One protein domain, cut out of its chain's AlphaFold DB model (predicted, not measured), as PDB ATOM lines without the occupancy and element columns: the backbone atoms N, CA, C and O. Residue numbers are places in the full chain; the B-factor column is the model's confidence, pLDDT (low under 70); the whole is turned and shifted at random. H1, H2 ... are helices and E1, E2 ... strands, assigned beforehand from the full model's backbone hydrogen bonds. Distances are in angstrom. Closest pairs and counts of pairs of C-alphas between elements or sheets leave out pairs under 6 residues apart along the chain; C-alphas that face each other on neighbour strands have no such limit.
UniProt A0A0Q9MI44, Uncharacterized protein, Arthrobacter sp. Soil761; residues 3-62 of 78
ATOM      1  N   THR A   3     256.672 172.292 337.372       98.44
ATOM      2  CA  THR A   3     257.145 173.600 336.899       98.44
ATOM      3  C   THR A   3     257.128 174.666 337.981       98.44
ATOM      4  O   THR A   3     257.943 175.577 337.924       98.44
ATOM      5  N   GLU A   4     256.211 174.561 338.944       98.12
ATOM      6  CA  GLU A   4     256.069 175.505 340.050       98.12
ATOM      7  C   GLU A   4     255.548 174.762 341.280       98.12
ATOM      8  O   GLU A   4     254.538 174.056 341.222       98.12
ATOM      9  N   ASN A   5     256.245 174.912 342.401       98.19
ATOM     10  CA  ASN A   5     255.781 174.484 343.713       98.19
ATOM     11  C   ASN A   5     256.502 175.299 344.794       98.19
ATOM     12  O   ASN A   5     257.698 175.566 344.675       98.19
ATOM     13  N   GLY A   6     255.770 175.719 345.821       96.00
ATOM     14  CA  GLY A   6     256.286 176.587 346.869       96.00
ATOM     15  C   GLY A   6     255.230 176.914 347.915       96.00
ATOM     16  O   GLY A   6     254.061 176.552 347.772       96.00
ATOM     17  N   LEU A   7     255.660 177.609 348.962       96.56
ATOM     18  CA  LEU A   7     254.843 177.981 350.110       96.56
ATOM     19  C   LEU A   7     255.023 179.476 350.378       96.56
ATOM     20  O   LEU A   7     256.149 179.922 350.564       96.56
ATOM     21  N   ALA A   8     253.919 180.225 350.423       94.31
ATOM     22  CA  ALA A   8     253.933 181.563 351.000       94.31
ATOM     23  C   ALA A   8     253.804 181.461 352.515       94.31
ATOM     24  O   ALA A   8     252.826 180.899 353.010       94.31
ATOM     25  N   THR A   9     254.770 182.013 353.239       90.31
ATOM     26  CA  THR A   9     254.786 181.995 354.704       90.31
ATOM     27  C   THR A   9     255.618 183.154 355.247       90.31
ATOM     28  O   THR A   9     256.504 183.659 354.561       90.31
ATOM     29  N   ASP A  10     255.296 183.607 356.455       84.12
ATOM     30  CA  ASP A  10     256.074 184.573 357.238       84.12
ATOM     31  C   ASP A  10     256.979 183.892 358.284       84.12
ATOM     32  O   ASP A  10     257.665 184.572 359.049       84.12
ATOM     33  N   ASP A  11     256.990 182.555 358.307       87.25
ATOM     34  CA  ASP A  11     257.845 181.719 359.146       87.25
ATOM     35  C   ASP A  11     259.000 181.132 358.323       87.25
ATOM     36  O   ASP A  11     258.819 180.188 357.552       87.25
ATOM     37  N   ASP A  12     260.202 181.668 358.534       77.56
ATOM     38  CA  ASP A  12     261.432 181.294 357.827       77.56
ATOM     39  C   ASP A  12     261.790 179.796 357.914       77.56
ATOM     40  O   ASP A  12     262.565 179.308 357.088       77.56
ATOM     41  N   ALA A  13     261.263 179.047 358.892       84.44
ATOM     42  CA  ALA A  13     261.560 177.620 359.035       84.44
ATOM     43  C   ALA A  13     260.734 176.734 358.084       84.44
ATOM     44  O   ALA A  13     261.203 175.691 357.626       84.44
ATOM     45  N   GLN A  14     259.511 177.148 357.748       91.69
ATOM     46  CA  GLN A  14     258.568 176.320 356.991       91.69
ATOM     47  C   GLN A  14     258.962 176.050 355.529       91.69
ATOM     48  O   GLN A  14     258.700 174.938 355.063       91.69
ATOM     49  N   PRO A  15     259.586 176.981 354.772       90.88
ATOM     50  CA  PRO A  15     259.964 176.726 353.383       90.88
ATOM     51  C   PRO A  15     260.941 175.560 353.230       90.88
ATOM     52  O   PRO A  15     260.842 174.803 352.264       90.88
ATOM     53  N   VAL A  16     261.861 175.383 354.186       91.69
ATOM     54  CA  VAL A  16     262.846 174.292 354.173       91.69
ATOM     55  C   VAL A  16     262.147 172.946 354.337       91.69
ATOM     56  O   VAL A  16     262.311 172.061 353.494       91.69
ATOM     57  N   ASP A  17     261.309 172.811 355.365       95.50
ATOM     58  CA  ASP A  17     260.546 171.584 355.613       95.50
ATOM     59  C   ASP A  17     259.594 171.265 354.452       95.50
ATOM     60  O   ASP A  17     259.484 170.113 354.020       95.50
ATOM     61  N   TYR A  18     258.953 172.294 353.888       96.69
ATOM     62  CA  TYR A  18     258.077 172.161 352.729       96.69
ATOM     63  C   TYR A  18     258.830 171.646 351.498       96.69
ATOM     64  O   TYR A  18     258.389 170.688 350.863       96.69
ATOM     65  N   LEU A  19     259.987 172.236 351.173       96.56
ATOM     66  CA  LEU A  19     260.813 171.796 350.048       96.56
ATOM     67  C   LEU A  19     261.318 170.367 350.234       96.56
ATOM     68  O   LEU A  19     261.290 169.587 349.281       96.56
ATOM     69  N   HIS A  20     261.744 170.000 351.445       97.44
ATOM     70  CA  HIS A  20     262.143 168.627 351.741       97.44
ATOM     71  C   HIS A  20     260.995 167.645 351.506       97.44
ATOM     72  O   HIS A  20     261.185 166.623 350.844       97.44
ATOM     73  N   ALA A  21     259.793 167.959 351.992       98.38
ATOM     74  CA  ALA A  21     258.616 167.129 351.769       98.38
ATOM     75  C   ALA A  21     258.247 167.033 350.276       98.38
ATOM     76  O   ALA A  21     257.983 165.937 349.778       98.38
ATOM     77  N   ALA A  22     258.278 168.151 349.546       98.25
ATOM     78  CA  ALA A  22     257.952 168.200 348.123       98.25
ATOM     79  C   ALA A  22     258.939 167.387 347.271       98.25
ATOM     80  O   ALA A  22     258.524 166.578 346.440       98.25
ATOM     81  N   VAL A  23     260.245 167.535 347.513       98.25
ATOM     82  CA  VAL A  23     261.282 166.767 346.807       98.25
ATOM     83  C   VAL A  23     261.185 165.276 347.140       98.25
ATOM     84  O   VAL A  23     261.317 164.449 346.239       98.25
ATOM     85  N   ASN A  24     260.884 164.912 348.391       98.62
ATOM     86  CA  ASN A  24     260.651 163.513 348.762       98.62
ATOM     87  C   ASN A  24     259.413 162.929 348.067       98.62
ATOM     88  O   ASN A  24     259.447 161.778 347.644       98.62
ATOM     89  N   CYS A  25     258.353 163.718 347.881       98.50
ATOM     90  CA  CYS A  25     257.186 163.300 347.103       98.50
ATOM     91  C   CYS A  25     257.555 163.037 345.633       98.50
ATOM     92  O   CYS A  25     257.200 161.995 345.086       98.50
ATOM     93  N   VAL A  26     258.349 163.923 345.013       98.62
ATOM     94  CA  VAL A  26     258.883 163.694 343.657       98.62
ATOM     95  C   VAL A  26     259.724 162.417 343.606       98.62
ATOM     96  O   VAL A  26     259.575 161.632 342.673       98.62
ATOM     97  N   ALA A  27     260.566 162.172 344.612       98.56
ATOM     98  CA  ALA A  27     261.352 160.945 344.706       98.56
ATOM     99  C   ALA A  27     260.469 159.690 344.827       98.56
ATOM    100  O   ALA A  27     260.763 158.685 344.185       98.56
ATOM    101  N   SER A  28     259.367 159.747 345.584       98.69
ATOM    102  CA  SER A  28     258.383 158.659 345.638       98.69
ATOM    103  C   SER A  28     257.707 158.426 344.287       98.69
ATOM    104  O   SER A  28     257.602 157.283 343.865       98.69
ATOM    105  N   CYS A  29     257.333 159.481 343.555       98.62
ATOM    106  CA  CYS A  29     256.789 159.325 342.204       98.62
ATOM    107  C   CYS A  29     257.783 158.638 341.257       98.62
ATOM    108  O   CYS A  29     257.389 157.767 340.488       98.62
ATOM    109  N   LEU A  30     259.067 159.004 341.330       98.50
ATOM    110  CA  LEU A  30     260.120 158.343 340.556       98.50
ATOM    111  C   LEU A  30     260.276 156.864 340.941       98.50
ATOM    112  O   LEU A  30     260.533 156.041 340.069       98.50
ATOM    113  N   ALA A  31     260.118 156.523 342.225       98.56
ATOM    114  CA  ALA A  31     260.153 155.139 342.700       98.56
ATOM    115  C   ALA A  31     258.944 154.310 342.228       98.56
ATOM    116  O   ALA A  31     259.067 153.097 342.076       98.56
ATOM    117  N   ASP A  32     257.815 154.968 341.958       98.69
ATOM    118  CA  ASP A  32     256.593 154.369 341.411       98.69
ATOM    119  C   ASP A  32     256.569 154.366 339.862       98.69
ATOM    120  O   ASP A  32     255.503 154.243 339.256       98.69
ATOM    121  N   ASP A  33     257.728 154.524 339.206       98.44
ATOM    122  CA  ASP A  33     257.898 154.579 337.740       98.44
ATOM    123  C   ASP A  33     257.083 155.692 337.039       98.44
ATOM    124  O   ASP A  33     256.815 155.640 335.833       98.44
ATOM    125  N   ILE A  34     256.701 156.746 337.768       98.62
ATOM    126  CA  ILE A  34     256.069 157.927 337.174       98.62
ATOM    127  C   ILE A  34     257.148 158.796 336.522       98.62
ATOM    128  O   ILE A  34     258.125 159.204 337.151       98.62
ATOM    129  N   ASP A  35     256.929 159.149 335.255       98.19
ATOM    130  CA  ASP A  35     257.885 159.887 334.428       98.19
ATOM    131  C   ASP A  35     257.980 161.391 334.794       98.19
ATOM    132  O   ASP A  35     257.364 162.271 334.177       98.19
ATOM    133  N   VAL A  36     258.743 161.711 335.850       98.19
ATOM    134  CA  VAL A  36     258.966 163.085 336.337       98.19
ATOM    135  C   VAL A  36     260.363 163.597 335.970       98.19
ATOM    136  O   VAL A  36     261.365 163.253 336.577       98.19
ATOM    137  N   HIS A  37     260.421 164.534 335.025       97.50
ATOM    138  CA  HIS A  37     261.683 165.059 334.468       97.50
ATOM    139  C   HIS A  37     262.381 166.161 335.283       97.50
ATOM    140  O   HIS A  37     263.424 166.661 334.875       97.50
ATOM    141  N   GLY A  38     261.801 166.597 336.399       96.56
ATOM    142  CA  GLY A  38     262.383 167.670 337.202       96.56
ATOM    143  C   GLY A  38     261.377 168.403 338.075       96.56
ATOM    144  O   GLY A  38     260.160 168.226 337.934       96.56
ATOM    145  N   TYR A  39     261.925 169.236 338.956       98.44
ATOM    146  CA  TYR A  39     261.211 170.060 339.921       98.44
ATOM    147  C   TYR A  39     261.819 171.463 339.944       98.44
ATOM    148  O   TYR A  39     263.029 171.615 340.119       98.44
ATOM    149  N   ILE A  40     260.978 172.476 339.759       98.12
ATOM    150  CA  ILE A  40     261.367 173.885 339.759       98.12
ATOM    151  C   ILE A  40     260.576 174.584 340.868       98.12
ATOM    152  O   ILE A  40     259.347 174.642 340.835       98.12
ATOM    153  N   ALA A  41     261.294 175.086 341.874       97.56
ATOM    154  CA  ALA A  41     260.692 175.791 342.997       97.56
ATOM    155  C   ALA A  41     260.171 177.174 342.571       97.56
ATOM    156  O   ALA A  41     260.864 177.930 341.885       97.56
ATOM    157  N   TRP A  42     258.975 177.516 343.043       97.31
ATOM    158  CA  TRP A  42     258.435 178.870 343.011       97.31
ATOM    159  C   TRP A  42     258.676 179.499 344.391       97.31
ATOM    160  O   TRP A  42     258.036 179.107 345.358       97.31
ATOM    161  N   THR A  43     259.616 180.420 344.567       95.00
ATOM    162  CA  THR A  43     260.473 181.093 343.569       95.00
ATOM    163  C   THR A  43     261.897 181.228 344.076       95.00
ATOM    164  O   THR A  43     262.160 181.089 345.262       95.00
ATOM    165  N   VAL A  44     262.839 181.578 343.196       94.12
ATOM    166  CA  VAL A  44     264.193 181.939 343.643       94.12
ATOM    167  C   VAL A  44     264.167 183.178 344.542       94.12
ATOM    168  O   VAL A  44     264.829 183.189 345.571       94.12
ATOM    169  N   PHE A  45     263.392 184.200 344.180       93.69
ATOM    170  CA  PHE A  45     263.320 185.472 344.893       93.69
ATOM    171  C   PHE A  45     261.884 185.803 345.229       93.69
ATOM    172  O   PHE A  45     261.030 185.659 344.354       93.69
ATOM    173  N   ASP A  46     261.651 186.389 346.404       92.12
ATOM    174  CA  ASP A  46     260.375 187.051 346.661       92.12
ATOM    175  C   ASP A  46     260.027 187.945 345.463       92.12
ATOM    176  O   ASP A  46     260.868 188.697 344.951       92.12
ATOM    177  N   ASN A  47     258.767 187.937 345.046       93.69
ATOM    178  CA  ASN A  47     258.302 188.641 343.855       93.69
ATOM    179  C   ASN A  47     256.984 189.395 344.114       93.69
ATOM    180  O   ASN A  47     256.510 189.486 345.243       93.69
ATOM    181  N   TYR A  48     256.460 190.049 343.076       94.25
ATOM    182  CA  TYR A  48     255.172 190.740 343.125       94.25
ATOM    183  C   TYR A  48     254.052 189.742 342.828       94.25
ATOM    184  O   TYR A  48     253.918 189.297 341.688       94.25
ATOM    185  N   GLU A  49     253.233 189.433 343.826       95.75
ATOM    186  CA  GLU A  49     252.152 188.456 343.724       95.75
ATOM    187  C   GLU A  49     250.827 189.136 343.354       95.75
ATOM    188  O   GLU A  49     249.902 189.270 344.158       95.75
ATOM    189  N   TRP A  50     250.743 189.603 342.107       95.00
ATOM    190  CA  TRP A  50     249.511 190.108 341.490       95.00
ATOM    191  C   TRP A  50     248.734 191.090 342.388       95.00
ATOM    192  O   TRP A  50     249.265 192.100 342.843       95.00
ATOM    193  N   VAL A  51     247.461 190.797 342.659       95.25
ATOM    194  CA  VAL A  51     246.570 191.630 343.477       95.25
ATOM    195  C   VAL A  51     247.014 191.747 344.937       95.25
ATOM    196  O   VAL A  51     246.590 192.675 345.623       95.25
ATOM    197  N   PHE A  52     247.873 190.842 345.410       88.56
ATOM    198  CA  PHE A  52     248.413 190.839 346.769       88.56
ATOM    199  C   PHE A  52     249.716 191.641 346.891       88.56
ATOM    200  O   PHE A  52     250.176 191.922 348.000       88.56
ATOM    201  N   GLY A  53     250.304 192.053 345.766       92.12
ATOM    202  CA  GLY A  53     251.560 192.790 345.740       92.12
ATOM    203  C   GLY A  53     252.701 192.021 346.407       92.12
ATOM    204  O   GLY A  53     252.824 190.817 346.242       92.12
ATOM    205  N   TYR A  54     253.555 192.712 347.162       90.88
ATOM    206  CA  TYR A  54     254.735 192.114 347.809       90.88
ATOM    207  C   TYR A  54     254.457 191.524 349.200       90.88
ATOM    208  O   TYR A  54     255.389 191.361 349.983       90.88
ATOM    209  N   VAL A  55     253.187 191.299 349.553       87.88
ATOM    210  CA  VAL A  55     252.830 190.768 350.875       87.88
ATOM    211  C   VAL A  55     253.178 189.278 350.990       87.88
ATOM    212  O   VAL A  55     253.827 188.926 351.972       87.88
ATOM    213  N   PRO A  56     252.812 188.403 350.032       92.06
ATOM    214  CA  PRO A  56     253.236 187.007 350.074       92.06
ATOM    215  C   PRO A  56     254.743 186.875 349.826       92.06
ATOM    216  O   PRO A  56     255.285 187.505 348.916       92.06
ATOM    217  N   GLN A  57     255.402 186.028 350.613       90.62
ATOM    218  CA  GLN A  57     256.823 185.713 350.474       90.62
ATOM    219  C   GLN A  57     256.975 184.251 350.059       90.62
ATOM    220  O   GLN A  57     256.739 183.354 350.861       90.62
ATOM    221  N   PHE A  58     257.307 184.024 348.787       93.12
ATOM    222  CA  PHE A  58     257.529 182.695 348.196       93.12
ATOM    223  C   PHE A  58     259.011 182.413 347.921       93.12
ATOM    224  O   PHE A  58     259.362 181.333 347.442       93.12
ATOM    225  N   GLY A  59     259.876 183.410 348.093       91.12
ATOM    226  CA  GLY A  59     261.267 183.325 347.693       91.12
ATOM    227  C   GLY A  59     262.062 182.386 348.581       91.12
ATOM    228  O   GLY A  59     262.025 182.498 349.799       91.12
ATOM    229  N   LEU A  60     262.894 181.548 347.966       91.00
ATOM    230  CA  LEU A  60     264.015 180.912 348.665       91.00
ATOM    231  C   LEU A  60     265.044 181.948 349.132       91.00
ATOM    232  O   LEU A  60     265.810 181.712 350.063       91.00
ATOM    233  N   ILE A  61     265.074 183.097 348.458       87.88
ATOM    234  CA  ILE A  61     265.877 184.257 348.811       87.88
ATOM    235  C   ILE A  61     264.933 185.435 349.042       87.88
ATOM    236  O   ILE A  61     264.250 185.909 348.126       87.88
ATOM    237  N   THR A  62     264.944 185.952 350.269       86.62
ATOM    238  CA  THR A  62     264.242 187.183 350.622       86.62
ATOM    239  C   THR A  62     264.809 188.355 349.832       86.62
ATOM    240  O   THR A  62     266.022 188.576 349.798       86.62
TER     241      THR A  62
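AT A GLANCE: This is residues 3 to 62 of the 78 residues of an uncharacterized protein of Arthrobacter sp. Soil761 (UniProt A0A0Q9MI44). One long helix, H1, makes one side of an elongated, loose model, and the chain folds back along it through the short strand E2, which lies beside the equally short E1. Past E2 the chain goes on into a long looped stretch, residues 42 to 62, at the other end of the model from residues 28 to 33, which stick out free. The printed part has 60 residues, with one named helix and two named strands in the order E1, H1, E2. The class is mixed, helices and strands, with under half of the residues in named elements. The radius of gyration of the C-alphas is 13.2 A, and the spans are 39 by 22 by 16 A.

IN THESE COORDINATES: H1 is residues 14 to 31, 25.6 A from C-alpha 14 at (258.568, 176.320, 356.991) to C-alpha 31 at (260.153, 155.139, 342.700). E2 is residues 39 to 41, 6.5 A long. E1 is residues 3 to 5, 7.0 A long, beginning at C-alpha 3 at (257.145, 173.600, 336.899).

HOW THE PARTS SIT: The closest C-alphas of H1 and E2 are those of Val 23 and Tyr 39, 7.6 A apart. Those of H1 and E1 are Asn 5 and Ala 22, 8.0 A apart. E1 and E2 have 9 pairs of C-alphas within 8 A, the closest being Thr 3 and Ile 40 at 5.1 A, yet each pairs with no named strand. In H1 every O i to N i+4 pair is within hydrogen-bond range.

THE WHOLE: The two C-alphas farthest apart, those of Asp 33 and Gly 53, are 39.6 A apart. The links E1 to H1 and H1 to E2 are short, and the printed part has no cut. The mean pLDDT of the printed part is 94.5, and no printed residue is under 70.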